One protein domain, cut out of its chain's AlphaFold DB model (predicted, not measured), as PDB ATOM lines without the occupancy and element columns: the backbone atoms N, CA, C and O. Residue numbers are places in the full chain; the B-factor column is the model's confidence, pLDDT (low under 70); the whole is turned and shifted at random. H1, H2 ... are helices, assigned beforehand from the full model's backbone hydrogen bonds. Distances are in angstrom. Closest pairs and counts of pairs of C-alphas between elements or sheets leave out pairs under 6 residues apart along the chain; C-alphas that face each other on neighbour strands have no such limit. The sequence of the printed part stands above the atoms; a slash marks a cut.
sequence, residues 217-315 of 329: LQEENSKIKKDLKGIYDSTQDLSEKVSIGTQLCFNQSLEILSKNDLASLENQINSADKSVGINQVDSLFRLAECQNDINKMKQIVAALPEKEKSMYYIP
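AT A GLANCE: This is residues 217 to 315 of the 329 residues of an uncharacterized protein of Actinobacteria bacterium (UniProt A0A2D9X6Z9). H1, H2, H4 and H5 form a row of four helices, with H3 packed over H2 and H4 to make a three-helix core. Short H6 lies beyond H5. The printed part has 99 residues: six named helices, H1 to H6 in order, no named strand, all helix. It is compact, radius of gyration of the C-alphas 14.5 A, spanning 47 by 31 by 19 A.

IN THESE COORDINATES: H1, residues 222 to 234, begins at C-alpha (264.597, 258.868, 221.086) and measures 18.2 A. H2, 238 to 250, and H3, 259 to 271, measure 18.4 A each; H4, 280 to 290, 15.6 A; H5, 294 to 302, 12.2 A. H6, 306 to 309, ends at C-alpha (232.529, 237.666, 234.041), 5.3 A.

HOW THE PARTS SIT: H2, H3 and H4 form an up-and-down bundle, each running against the one before. H2 touches H4 (closest C-alphas Phe 250 and Cys 290, 5.0 A), the same way at a shallow tilt of 20 degrees. H3 and H4, a hairpin, touch at Ile 269 and Gln 280, closest C-alphas 6.1 A. H4 and H5, a hairpin, touch at Phe 285 and Met 297, closest C-alphas 5.9 A. H1, with residue 232 alone, only just touches H2, with 3 pairs of C-alphas within 8 A, closest Tyr 232 and Lys 241, 6.3 A. H5 and H6 are close but not clearly touching, closest C-alphas Val 301 and Lys 309, 5.7 A. Every O i to N i+4 pair is within hydrogen-bond range in H1 to H5; H6 is too short for one.

THE WHOLE: The farthest C-alphas, Glu 220 and Glu 306, are 47.1 A apart. The printed part has no cut and no long link. Residues 217 to 221, 253 and 274 to 277 have pLDDT under 70.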
ATOM      1  N   LEU A 217     262.179 257.617 232.609       55.72
ATOM      2  CA  LEU A 217     261.409 258.617 231.844       55.72
ATOM      3  C   LEU A 217     261.219 260.001 232.463       55.72
ATOM      4  O   LEU A 217     260.223 260.257 233.131       55.72
ATOM      5  N   GLN A 218     262.097 260.919 232.064       55.34
ATOM      6  CA  GLN A 218     261.770 262.277 231.618       55.34
ATOM      7  C   GLN A 218     262.643 262.617 230.388       55.34
ATOM      8  O   GLN A 218     263.544 261.851 230.037       55.34
ATOM      9  N   GLU A 219     262.259 263.706 229.715       54.25
ATOM     10  CA  GLU A 219     262.464 264.116 228.315       54.25
ATOM     11  C   GLU A 219     263.823 263.787 227.656       54.25
ATOM     12  O   GLU A 219     264.886 263.859 228.257       54.25
ATOM     13  N   GLU A 220     263.760 263.437 226.367       56.97
ATOM     14  CA  GLU A 220     264.878 263.056 225.486       56.97
ATOM     15  C   GLU A 220     265.509 261.669 225.700       56.97
ATOM     16  O   GLU A 220     266.621 261.502 226.207       56.97
ATOM     17  N   ASN A 221     264.860 260.639 225.142       66.31
ATOM     18  CA  ASN A 221     265.591 259.427 224.765       66.31
ATOM     19  C   ASN A 221     265.042 258.716 223.519       66.31
ATOM     20  O   ASN A 221     264.616 257.560 223.555       66.31
ATOM     21  N   SER A 222     265.057 259.413 222.377       75.44
ATOM     22  CA  SER A 222     264.597 258.868 221.086       75.44
ATOM     23  C   SER A 222     265.329 257.583 220.674       75.44
ATOM     24  O   SER A 222     264.749 256.741 219.991       75.44
ATOM     25  N   LYS A 223     266.584 257.400 221.111       76.69
ATOM     26  CA  LYS A 223     267.366 256.186 220.855       76.69
ATOM     27  C   LYS A 223     266.830 254.987 221.639       76.69
ATOM     28  O   LYS A 223     266.549 253.970 221.017       76.69
ATOM     29  N   ILE A 224     266.610 255.124 222.952       75.38
ATOM     30  CA  ILE A 224     266.021 254.045 223.764       75.38
ATOM     31  C   ILE A 224     264.621 253.684 223.252       75.38
ATOM     32  O   ILE A 224     264.334 252.503 223.080       75.38
ATOM     33  N   LYS A 225     263.785 254.675 222.899       80.62
ATOM     34  CA  LYS A 225     262.466 254.422 222.283       80.62
ATOM     35  C   LYS A 225     262.574 253.552 221.024       80.62
ATOM     36  O   LYS A 225     261.842 252.575 220.884       80.62
ATOM     37  N   LYS A 226     263.509 253.880 220.123       82.31
ATOM     38  CA  LYS A 226     263.769 253.102 218.899       82.31
ATOM     39  C   LYS A 226     264.291 251.700 219.200       82.31
ATOM     40  O   LYS A 226     263.874 250.758 218.536       82.31
ATOM     41  N   ASP A 227     265.177 251.554 220.180       79.50
ATOM     42  CA  ASP A 227     265.715 250.247 220.559       79.50
ATOM     43  C   ASP A 227     264.633 249.332 221.154       79.50
ATOM     44  O   ASP A 227     264.559 248.161 220.781       79.50
ATOM     45  N   LEU A 228     263.756 249.872 222.006       80.88
ATOM     46  CA  LEU A 228     262.606 249.151 222.559       80.88
ATOM     47  C   LEU A 228     261.585 248.785 221.473       80.88
ATOM     48  O   LEU A 228     261.107 247.651 221.438       80.88
ATOM     49  N   LYS A 229     261.306 249.699 220.530       86.50
ATOM     50  CA  LYS A 229     260.476 249.389 219.354       86.50
ATOM     51  C   LYS A 229     261.098 248.283 218.501       86.50
ATOM     52  O   LYS A 229     260.393 247.379 218.070       86.50
ATOM     53  N   GLY A 230     262.415 248.313 218.305       84.00
ATOM     54  CA  GLY A 230     263.145 247.278 217.576       84.00
ATOM     55  C   GLY A 230     263.047 245.899 218.232       84.00
ATOM     56  O   GLY A 230     262.929 244.901 217.522       84.00
ATOM     57  N   ILE A 231     263.038 245.823 219.568       81.69
ATOM     58  CA  ILE A 231     262.772 244.569 220.293       81.69
ATOM     59  C   ILE A 231     261.360 244.064 219.967       81.69
ATOM     60  O   ILE A 231     261.210 242.928 219.523       81.69
ATOM     61  N   TYR A 232     260.339 244.917 220.088       86.25
ATOM     62  CA  TYR A 232     258.959 244.551 219.747       86.25
ATOM     63  C   TYR A 232     258.809 244.077 218.287       86.25
ATOM     64  O   TYR A 232     258.173 243.055 218.013       86.25
ATOM     65  N   ASP A 233     259.439 244.773 217.340       87.06
ATOM     66  CA  ASP A 233     259.347 244.448 215.915       87.06
ATOM     67  C   ASP A 233     260.068 243.142 215.559       87.06
ATOM     68  O   ASP A 233     259.571 242.379 214.730       87.06
ATOM     69  N   SER A 234     261.200 242.858 216.209       81.69
ATOM     70  CA  SER A 234     261.997 241.644 215.974       81.69
ATOM     71  C   SER A 234     261.489 240.400 216.706       81.69
ATOM     72  O   SER A 234     261.869 239.290 216.332       81.69
ATOM     73  N   THR A 235     260.605 240.557 217.696       82.06
ATOM     74  CA  THR A 235     260.006 239.430 218.420       82.06
ATOM     75  C   THR A 235     259.049 238.667 217.502       82.06
ATOM     76  O   THR A 235     258.066 239.239 217.006       82.06
ATOM     77  N   GLN A 236     259.358 237.389 217.252       82.25
ATOM     78  CA  GLN A 236     258.571 236.500 216.388       82.25
ATOM     79  C   GLN A 236     257.619 235.586 217.157       82.25
ATOM     80  O   GLN A 236     256.565 235.246 216.621       82.25
ATOM     81  N   ASP A 237     257.964 235.198 218.387       84.19
ATOM     82  CA  ASP A 237     257.053 234.437 219.232       84.19
ATOM     83  C   ASP A 237     255.859 235.317 219.626       84.19
ATOM     84  O   ASP A 237     256.024 236.440 220.107       84.19
ATOM     85  N   LEU A 238     254.642 234.835 219.371       84.81
ATOM     86  CA  LEU A 238     253.443 235.637 219.593       84.81
ATOM     87  C   LEU A 238     253.176 235.862 221.088       84.81
ATOM     88  O   LEU A 238     252.711 236.941 221.451       84.81
ATOM     89  N   SER A 239     253.483 234.890 221.951       82.69
ATOM     90  CA  SER A 239     253.283 235.024 223.398       82.69
ATOM     91  C   SER A 239     254.203 236.107 223.960       82.69
ATOM     92  O   SER A 239     253.748 237.025 224.648       82.69
ATOM     93  N   GLU A 240     255.478 236.077 223.570       79.88
ATOM     94  CA  GLU A 240     256.452 237.114 223.914       79.88
ATOM     95  C   GLU A 240     256.058 238.479 223.325       79.88
ATOM     96  O   GLU A 240     256.123 239.503 224.010       79.88
ATOM     97  N   LYS A 241     255.591 238.518 222.069       85.38
ATOM     98  CA  LYS A 241     255.194 239.765 221.397       85.38
ATOM     99  C   LYS A 241     253.995 240.430 222.067       85.38
ATOM    100  O   LYS A 241     253.981 241.653 222.211       85.38
ATOM    101  N   VAL A 242     253.008 239.643 222.496       86.56
ATOM    102  CA  VAL A 242     251.862 240.117 223.285       86.56
ATOM    103  C   VAL A 242     252.331 240.651 224.633       86.56
ATOM    104  O   VAL A 242     251.995 241.781 224.982       86.56
ATOM    105  N   SER A 243     253.173 239.895 225.342       83.25
ATOM    106  CA  SER A 243     253.763 240.306 226.622       83.25
ATOM    107  C   SER A 243     254.472 241.668 226.512       83.25
ATOM    108  O   SER A 243     254.134 242.603 227.243       83.25
ATOM    109  N   ILE A 244     255.381 241.832 225.542       82.25
ATOM    110  CA  ILE A 244     256.116 243.085 225.291       82.25
ATOM    111  C   ILE A 244     255.173 244.212 224.851       82.25
ATOM    112  O   ILE A 244     255.261 245.334 225.352       82.25
ATOM    113  N   GLY A 245     254.274 243.937 223.904       88.19
ATOM    114  CA  GLY A 245     253.384 244.940 223.322       88.19
ATOM    115  C   GLY A 245     252.434 245.555 224.349       88.19
ATOM    116  O   GLY A 245     252.314 246.779 224.431       88.19
ATOM    117  N   THR A 246     251.816 244.721 225.188       85.12
ATOM    118  CA  THR A 246     250.960 245.173 226.290       85.12
ATOM    119  C   THR A 246     251.746 246.018 227.296       85.12
ATOM    120  O   THR A 246     251.271 247.071 227.715       85.12
ATOM    121  N   GLN A 247     252.975 245.620 227.639       79.56
ATOM    122  CA  GLN A 247     253.833 246.380 228.555       79.56
ATOM    123  C   GLN A 247     254.196 247.773 228.014       79.56
ATOM    124  O   GLN A 247     254.090 248.761 228.739       79.56
ATOM    125  N   LEU A 248     254.573 247.875 226.734       84.75
ATOM    126  CA  LEU A 248     254.840 249.161 226.080       84.75
ATOM    127  C   LEU A 248     253.591 250.050 226.022       84.75
ATOM    128  O   LEU A 248     253.699 251.261 226.197       84.75
ATOM    129  N   CYS A 249     252.415 249.457 225.801       86.69
ATOM    130  CA  CYS A 249     251.150 250.186 225.731       86.69
ATOM    131  C   CYS A 249     250.794 250.892 227.049       86.69
ATOM    132  O   CYS A 249     250.348 252.038 227.031       86.69
ATOM    133  N   PHE A 250     251.036 250.250 228.198       82.44
ATOM    134  CA  PHE A 250     250.786 250.858 229.509       82.44
ATOM    135  C   PHE A 250     251.650 252.099 229.783       82.44
ATOM    136  O   PHE A 250     251.292 252.923 230.623       82.44
ATOM    137  N   ASN A 251     252.763 252.280 229.065       76.25
ATOM    138  CA  ASN A 251     253.617 253.453 229.198       76.25
ATOM    139  C   ASN A 251     253.316 254.501 228.112       76.25
ATOM    140  O   ASN A 251     254.089 254.719 227.179       76.25
ATOM    141  N   GLN A 252     252.165 255.165 228.235       73.69
ATOM    142  CA  GLN A 252     251.689 256.114 227.223       73.69
ATOM    143  C   GLN A 252     252.607 257.338 227.048       73.69
ATOM    144  O   GLN A 252     252.753 257.819 225.928       73.69
ATOM    145  N   SER A 253     253.286 257.808 228.105       68.81
ATOM    146  CA  SER A 253     254.197 258.971 228.041       68.81
ATOM    147  C   SER A 253     255.409 258.746 227.132       68.81
ATOM    148  O   SER A 253     256.053 259.687 226.661       68.81
ATOM    149  N   LEU A 254     255.730 257.483 226.866       73.88
ATOM    150  CA  LEU A 254     256.813 257.091 225.988       73.88
ATOM    151  C   LEU A 254     256.441 257.098 224.508       73.88
ATOM    152  O   LEU A 254     257.345 257.242 223.684       73.88
ATOM    153  N   GLU A 255     255.163 256.956 224.164       82.38
ATOM    154  CA  GLU A 255     254.676 256.940 222.777       82.38
ATOM    155  C   GLU A 255     255.489 256.004 221.849       82.38
ATOM    156  O   GLU A 255     255.836 256.361 220.724       82.38
ATOM    157  N   ILE A 256     255.864 254.810 222.330       86.38
ATOM    158  CA  ILE A 256     256.683 253.856 221.552       86.38
ATOM    159  C   ILE A 256     255.856 253.135 220.482       86.38
ATOM    160  O   ILE A 256     256.342 252.922 219.370       86.38
ATOM    161  N   LEU A 257     254.629 252.732 220.819       90.38
ATOM    162  CA  LEU A 257     253.728 252.028 219.909       90.38
ATOM    163  C   LEU A 257     252.705 252.996 219.316       90.38
ATOM    164  O   LEU A 257     252.039 253.740 220.034       90.38
ATOM    165  N   SER A 258     252.556 252.959 217.993       91.81
ATOM    166  CA  SER A 258     251.506 253.688 217.287       91.81
ATOM    167  C   SER A 258     250.158 252.970 217.398       91.81
ATOM    168  O   SER A 258     250.085 251.771 217.672       91.81
ATOM    169  N   LYS A 259     249.062 253.670 217.078       90.69
ATOM    170  CA  LYS A 259     247.728 253.049 216.986       90.69
ATOM    171  C   LYS A 259     247.692 251.865 216.009       90.69
ATOM    172  O   LYS A 259     246.985 250.895 216.260       90.69
ATOM    173  N   ASN A 260     248.477 251.926 214.932       94.25
ATOM    174  CA  ASN A 260     248.564 250.847 213.948       94.25
ATOM    175  C   ASN A 260     249.290 249.620 214.508       94.25
ATOM    176  O   ASN A 260     248.870 248.500 214.230       94.25
ATOM    177  N   ASP A 261     250.341 249.820 215.312       94.94
ATOM    178  CA  ASP A 261     251.036 248.712 215.979       94.94
ATOM    179  C   ASP A 261     250.078 247.971 216.917       94.94
ATOM    180  O   ASP A 261     250.015 246.744 216.892       94.94
ATOM    181  N   LEU A 262     249.287 248.721 217.694       94.38
ATOM    182  CA  LEU A 262     248.330 248.148 218.639       94.38
ATOM    183  C   LEU A 262     247.176 247.430 217.925       94.38
ATOM    184  O   LEU A 262     246.813 246.326 218.319       94.38
ATOM    185  N   ALA A 263     246.641 248.004 216.843       93.38
ATOM    186  CA  ALA A 263     245.621 247.344 216.026       93.38
ATOM    187  C   ALA A 263     246.157 246.069 215.346       93.38
ATOM    188  O   ALA A 263     245.449 245.072 215.226       93.38
ATOM    189  N   SER A 264     247.421 246.075 214.912       94.31
ATOM    190  CA  SER A 264     248.069 244.877 214.369       94.31
ATOM    191  C   SER A 264     248.222 243.791 215.433       94.31
ATOM    192  O   SER A 264     247.894 242.636 215.159       94.31
ATOM    193  N   LEU A 265     248.661 244.154 216.643       94.75
ATOM    194  CA  LEU A 265     248.794 243.224 217.764       94.75
ATOM    195  C   LEU A 265     247.449 242.600 218.135       94.75
ATOM    196  O   LEU A 265     247.347 241.388 218.292       94.75
ATOM    197  N   GLU A 266     246.401 243.416 218.200       94.00
ATOM    198  CA  GLU A 266     245.043 242.949 218.444       94.00
ATOM    199  C   GLU A 266     244.580 241.930 217.396       94.00
ATOM    200  O   GLU A 266     244.049 240.876 217.742       94.00
ATOM    201  N   ASN A 267     244.810 242.209 216.110       93.50
ATOM    202  CA  ASN A 267     244.459 241.285 215.032       93.50
ATOM    203  C   ASN A 267     245.240 239.965 215.131       93.50
ATOM    204  O   ASN A 267     244.684 238.901 214.857       93.50
ATOM    205  N   GLN A 268     246.507 240.014 215.548       92.44
ATOM    206  CA  GLN A 268     247.315 238.816 215.780       92.44
ATOM    207  C   GLN A 268     246.779 237.998 216.962       92.44
ATOM    208  O   GLN A 268     246.639 236.787 216.840       92.44
ATOM    209  N   ILE A 269     246.386 238.647 218.064       92.19
ATOM    210  CA  ILE A 269     245.746 237.975 219.206       92.19
ATOM    211  C   ILE A 269     244.412 237.344 218.783       92.19
ATOM    212  O   ILE A 269     244.130 236.200 219.126       92.19
ATOM    213  N   ASN A 270     243.601 238.061 218.001       89.12
ATOM    214  CA  ASN A 270     242.309 237.572 217.517       89.12
ATOM    215  C   ASN A 270     242.412 236.374 216.566       89.12
ATOM    216  O   ASN A 270     241.489 235.564 216.504       89.12
ATOM    217  N   SER A 271     243.512 236.278 215.821       87.56
ATOM    218  CA  SER A 271     243.775 235.195 214.868       87.56
ATOM    219  C   SER A 271     244.623 234.059 215.447       87.56
ATOM    220  O   SER A 271     244.883 233.083 214.740       87.56
ATOM    221  N   ALA A 272     245.044 234.161 216.711       86.50
ATOM    222  CA  ALA A 272     245.866 233.154 217.363       86.50
ATOM    223  C   ALA A 272     245.093 231.844 217.574       86.50
ATOM    224  O   ALA A 272     243.956 231.839 218.049       86.50
ATOM    225  N   ASP A 273     245.737 230.718 217.265       77.88
ATOM    226  CA  ASP A 273     245.219 229.402 217.633       77.88
ATOM    227  C   ASP A 273     245.326 229.202 219.158       77.88
ATOM    228  O   ASP A 273     246.259 229.675 219.813       77.88
ATOM    229  N   LYS A 274     244.398 228.436 219.736       67.56
ATOM    230  CA  LYS A 274     244.395 228.059 221.156       67.56
ATOM    231  C   LYS A 274     245.670 227.316 221.570       67.56
ATOM    232  O   LYS A 274     246.010 227.313 222.750       67.56
ATOM    233  N   SER A 275     246.380 226.696 220.627       66.31
ATOM    234  CA  SER A 275     247.640 225.984 220.874       66.31
ATOM    235  C   SER A 275     248.836 226.891 221.186       66.31
ATOM    236  O   SER A 275     249.874 226.381 221.593       66.31
ATOM    237  N   VAL A 276     248.717 228.211 221.001       65.50
ATOM    238  CA  VAL A 276     249.821 229.172 221.197       65.50
ATOM    239  C   VAL A 276     250.062 229.484 222.688       65.50
ATOM    240  O   VAL A 276     250.985 230.207 223.035       65.50
ATOM    241  N   GLY A 277     249.259 228.927 223.604       66.31
ATOM    242  CA  GLY A 277     249.447 229.114 225.052       66.31
ATOM    243  C   GLY A 277     249.099 230.521 225.556       66.31
ATOM    244  O   GLY A 277     249.294 230.820 226.731       66.31
ATOM    245  N   ILE A 278     248.544 231.370 224.689       74.94
ATOM    246  CA  ILE A 278     248.100 232.726 225.013       74.94
ATOM    247  C   ILE A 278     246.667 232.676 225.533       74.94
ATOM    248  O   ILE A 278     245.768 232.128 224.888       74.94
ATOM    249  N   ASN A 279     246.420 233.326 226.670       83.38
ATOM    250  CA  ASN A 279     245.058 233.635 227.084       83.38
ATOM    251  C   ASN A 279     244.546 234.815 226.244       83.38
ATOM    252  O   ASN A 279     244.806 235.979 226.555       83.38
ATOM    253  N   GLN A 280     243.856 234.496 225.146       86.69
ATOM    254  CA  GLN A 280     243.345 235.475 224.185       86.69
ATOM    255  C   GLN A 280     242.469 236.539 224.857       86.69
ATOM    256  O   GLN A 280     242.634 237.728 224.593       86.69
ATOM    257  N   VAL A 281     241.573 236.121 225.754       87.62
ATOM    258  CA  VAL A 281     240.662 237.021 226.473       87.62
ATOM    259  C   VAL A 281     241.448 237.990 227.350       87.62
ATOM    260  O   VAL A 281     241.257 239.198 227.236       87.62
ATOM    261  N   ASP A 282     242.357 237.476 228.184       87.12
ATOM    262  CA  ASP A 282     243.186 238.307 229.069       87.12
ATOM    263  C   ASP A 282     244.042 239.301 228.270       87.12
ATOM    264  O   ASP A 282     244.089 240.487 228.582       87.12
ATOM    265  N   SER A 283     244.653 238.842 227.178       89.62
ATOM    266  CA  SER A 283     245.504 239.675 226.319       89.62
ATOM    267  C   SER A 283     244.730 240.829 225.675       89.62
ATOM    268  O   SER A 283     245.185 241.974 225.701       89.62
ATOM    269  N   LEU A 284     243.544 240.546 225.121       91.56
ATOM    270  CA  LEU A 284     242.677 241.570 224.529       91.56
ATOM    271  C   LEU A 284     242.151 242.541 225.582       91.56
ATOM    272  O   LEU A 284     242.079 243.741 225.320       91.56
ATOM    273  N   PHE A 285     241.797 242.033 226.764       89.75
ATOM    274  CA  PHE A 285     241.316 242.863 227.858       89.75
ATOM    275  C   PHE A 285     242.396 243.853 228.307       89.75
ATOM    276  O   PHE A 285     242.136 245.051 228.332       89.75
ATOM    277  N   ARG A 286     243.631 243.387 228.545       88.19
ATOM    278  CA  ARG A 286     244.771 244.257 228.897       88.19
ATOM    279  C   ARG A 286     245.102 245.277 227.809       88.19
ATOM    280  O   ARG A 286     245.477 246.406 228.114       88.19
ATOM    281  N   LEU A 287     244.974 244.897 226.535       91.19
ATOM    282  CA  LEU A 287     245.196 245.815 225.416       91.19
ATOM    283  C   LEU A 287     244.109 246.902 225.347       91.19
ATOM    284  O   LEU A 287     244.413 248.063 225.091       91.19
ATOM    285  N   ALA A 288     242.847 246.550 225.604       89.75
ATOM    286  CA  ALA A 288     241.758 247.523 225.688       89.75
ATOM    287  C   ALA A 288     241.911 248.442 226.914       89.75
ATOM    288  O   ALA A 288     241.693 249.650 226.812       89.75
ATOM    289  N   GLU A 289     242.336 247.882 228.048       88.50
ATOM    290  CA  GLU A 289     242.622 248.616 229.281       88.50
ATOM    291  C   GLU A 289     243.704 249.677 229.057       88.50
ATOM    292  O   GLU A 289     243.466 250.855 229.314       88.50
ATOM    293  N   CYS A 290     244.860 249.308 228.493       87.62
ATOM    294  CA  CYS A 290     245.943 250.264 228.250       87.62
ATOM    295  C   CYS A 290     245.577 251.357 227.227       87.62
ATOM    296  O   CYS A 290     246.197 252.419 227.210       87.62
ATOM    297  N   GLN A 291     244.565 251.128 226.385       88.12
ATOM    298  CA  GLN A 291     244.019 252.107 225.437       88.12
ATOM    299  C   GLN A 291     242.860 252.939 226.008       88.12
ATOM    300  O   GLN A 291     242.365 253.832 225.318       88.12
ATOM    301  N   ASN A 292     242.428 252.673 227.244       88.06
ATOM    302  CA  ASN A 292     241.229 253.244 227.858       88.06
ATOM    303  C   ASN A 292     239.934 253.002 227.041       88.06
ATOM    304  O   ASN A 292     239.017 253.826 227.060       88.06
ATOM    305  N   ASP A 293     239.824 251.873 226.328       89.56
ATOM    306  CA  ASP A 293     238.638 251.525 225.526       89.56
ATOM    307  C   ASP A 293     237.605 250.736 226.350       89.56
ATOM    308  O   ASP A 293     237.503 249.504 226.304       89.56
ATOM    309  N   ILE A 294     236.805 251.472 227.124       88.94
ATOM    310  CA  ILE A 294     235.787 250.907 228.027       88.94
ATOM    311  C   ILE A 294     234.730 250.093 227.276       88.94
ATOM    312  O   ILE A 294     234.272 249.060 227.770       88.94
ATOM    313  N   ASN A 295     234.324 250.532 226.085       90.06
ATOM    314  CA  ASN A 295     233.284 249.840 225.325       90.06
ATOM    315  C   ASN A 295     233.760 248.462 224.881       90.06
ATOM    316  O   ASN A 295     233.016 247.487 224.974       90.06
ATOM    317  N   LYS A 296     235.018 248.372 224.468       91.00
ATOM    318  CA  LYS A 296     235.637 247.111 224.091       91.00
ATOM    319  C   LYS A 296     235.847 246.183 225.278       91.00
ATOM    320  O   LYS A 296     235.523 245.004 225.172       91.00
ATOM    321  N   MET A 297     236.266 246.707 226.431       90.62
ATOM    322  CA  MET A 297     236.314 245.923 227.673       90.62
ATOM    323  C   MET A 297     234.941 245.315 228.007       90.62
ATOM    324  O   MET A 297     234.844 244.124 228.303       90.62
ATOM    325  N   LYS A 298     233.854 246.093 227.871       89.62
ATOM    326  CA  LYS A 298     232.474 245.602 228.059       89.62
ATOM    327  C   LYS A 298     232.092 244.526 227.052       89.62
ATOM    328  O   LYS A 298     231.478 243.536 227.439       89.62
ATOM    329  N   GLN A 299     232.450 244.702 225.783       90.75
ATOM    330  CA  GLN A 299     232.187 243.710 224.739       90.75
ATOM    331  C   GLN A 299     232.910 242.389 225.018       90.75
ATOM    332  O   GLN A 299     232.289 241.332 224.919       90.75
ATOM    333  N   ILE A 300     234.183 242.453 225.424       90.12
ATOM    334  CA  ILE A 300     234.983 241.275 225.777       90.12
ATOM    335  C   ILE A 300     234.326 240.528 226.939       90.12
ATOM    336  O   ILE A 300     234.034 239.345 226.806       90.12
ATOM    337  N   VAL A 301     234.013 241.213 228.045       88.62
ATOM    338  CA  VAL A 301     233.407 240.576 229.229       88.62
ATOM    339  C   VAL A 301     231.999 240.049 228.948       88.62
ATOM    340  O   VAL A 301     231.637 238.974 229.423       88.62
ATOM    341  N   ALA A 302     231.196 240.749 228.142       88.00
ATOM    342  CA  ALA A 302     229.858 240.289 227.774       88.00
ATOM    343  C   ALA A 302     229.874 238.962 226.994       88.00
ATOM    344  O   ALA A 302     228.921 238.189 227.105       88.00
ATOM    345  N   ALA A 303     230.947 238.691 226.244       87.31
ATOM    346  CA  ALA A 303     231.134 237.455 225.492       87.31
ATOM    347  C   ALA A 303     231.593 236.263 226.356       87.31
ATOM    348  O   ALA A 303     231.603 235.131 225.869       87.31
ATOM    349  N   LEU A 304     231.958 236.490 227.624       86.62
ATOM    350  CA  LEU A 304     232.434 235.439 228.521       86.62
ATOM    351  C   LEU A 304     231.289 234.653 229.174       86.62
ATOM    352  O   LEU A 304     230.203 235.198 229.411       86.62
ATOM    353  N   PRO A 305     231.523 233.377 229.537       88.50
ATOM    354  CA  PRO A 305     230.619 232.626 230.398       88.50
ATOM    355  C   PRO A 305     230.344 233.368 231.712       88.50
ATOM    356  O   PRO A 305     231.241 233.971 232.294       88.50
ATOM    357  N   GLU A 306     229.122 233.258 232.242       83.94
ATOM    358  CA  GLU A 306     228.689 233.997 233.444       83.94
ATOM    359  C   GLU A 306     229.622 233.810 234.654       83.94
ATOM    360  O   GLU A 306     229.854 234.734 235.427       83.94
ATOM    361  N   LYS A 307     230.217 232.618 234.783       85.31
ATOM    362  CA  LYS A 307     231.166 232.289 235.855       85.31
ATOM    363  C   LYS A 307     232.488 233.065 235.758       85.31
ATOM    364  O   LYS A 307     233.121 233.289 236.783       85.31
ATOM    365  N   GLU A 308     232.891 233.478 234.559       82.06
ATOM    366  CA  GLU A 308     234.161 234.167 234.286       82.06
ATOM    367  C   GLU A 308     234.008 235.692 234.276       82.06
ATOM    368  O   GLU A 308     234.968 236.404 234.552       82.06
ATOM    369  N   LYS A 309     232.793 236.214 234.047       82.44
ATOM    370  CA  LYS A 309     232.529 237.666 234.041       82.44
ATOM    371  C   LYS A 309     232.977 238.364 235.321       82.44
ATOM    372  O   LYS A 309     233.502 239.469 235.270       82.44
ATOM    373  N   SER A 310     232.798 237.697 236.461       80.88
ATOM    374  CA  SER A 310     233.180 238.216 237.780       80.88
ATOM    375  C   SER A 310     234.692 238.393 237.987       80.88
ATOM    376  O   SER A 310     235.094 239.015 238.966       80.88
ATOM    377  N   MET A 311     235.532 237.870 237.084       83.44
ATOM    378  CA  MET A 311     236.994 237.964 237.176       83.44
ATOM    379  C   MET A 311     237.551 239.298 236.661       83.44
ATOM    380  O   MET A 311     238.713 239.601 236.920       83.44
ATOM    381  N   TYR A 312     236.746 240.095 235.955       82.12
ATOM    382  CA  TYR A 312     237.188 241.324 235.299       82.12
ATOM    383  C   TYR A 312     236.496 242.548 235.900       82.12
ATOM    384  O   TYR A 312     235.269 242.619 235.963       82.12
ATOM    385  N   TYR A 313     237.288 243.539 236.315       79.06
ATOM    386  CA  TYR A 313     236.781 244.844 236.732       79.06
ATOM    387  C   TYR A 313     236.731 245.785 235.527       79.06
ATOM    388  O   TYR A 313     237.755 246.047 234.903       79.06
ATOM    389  N   ILE A 314     235.548 246.312 235.213       82.00
ATOM    390  CA  ILE A 314     235.382 247.363 234.206       82.00
ATOM    391  C   ILE A 314     235.071 248.662 234.951       82.00
ATOM    392  O   ILE A 314     234.044 248.712 235.631       82.00
ATOM    393  N   PRO A 315     235.898 249.713 234.813       73.12
ATOM    394  CA  PRO A 315     235.585 251.015 235.381       73.12
ATOM    395  C   PRO A 315     234.225 251.513 234.880       73.12
ATOM    396  O   PRO A 315     233.935 251.469 233.679       73.12
TER     397      PRO A 315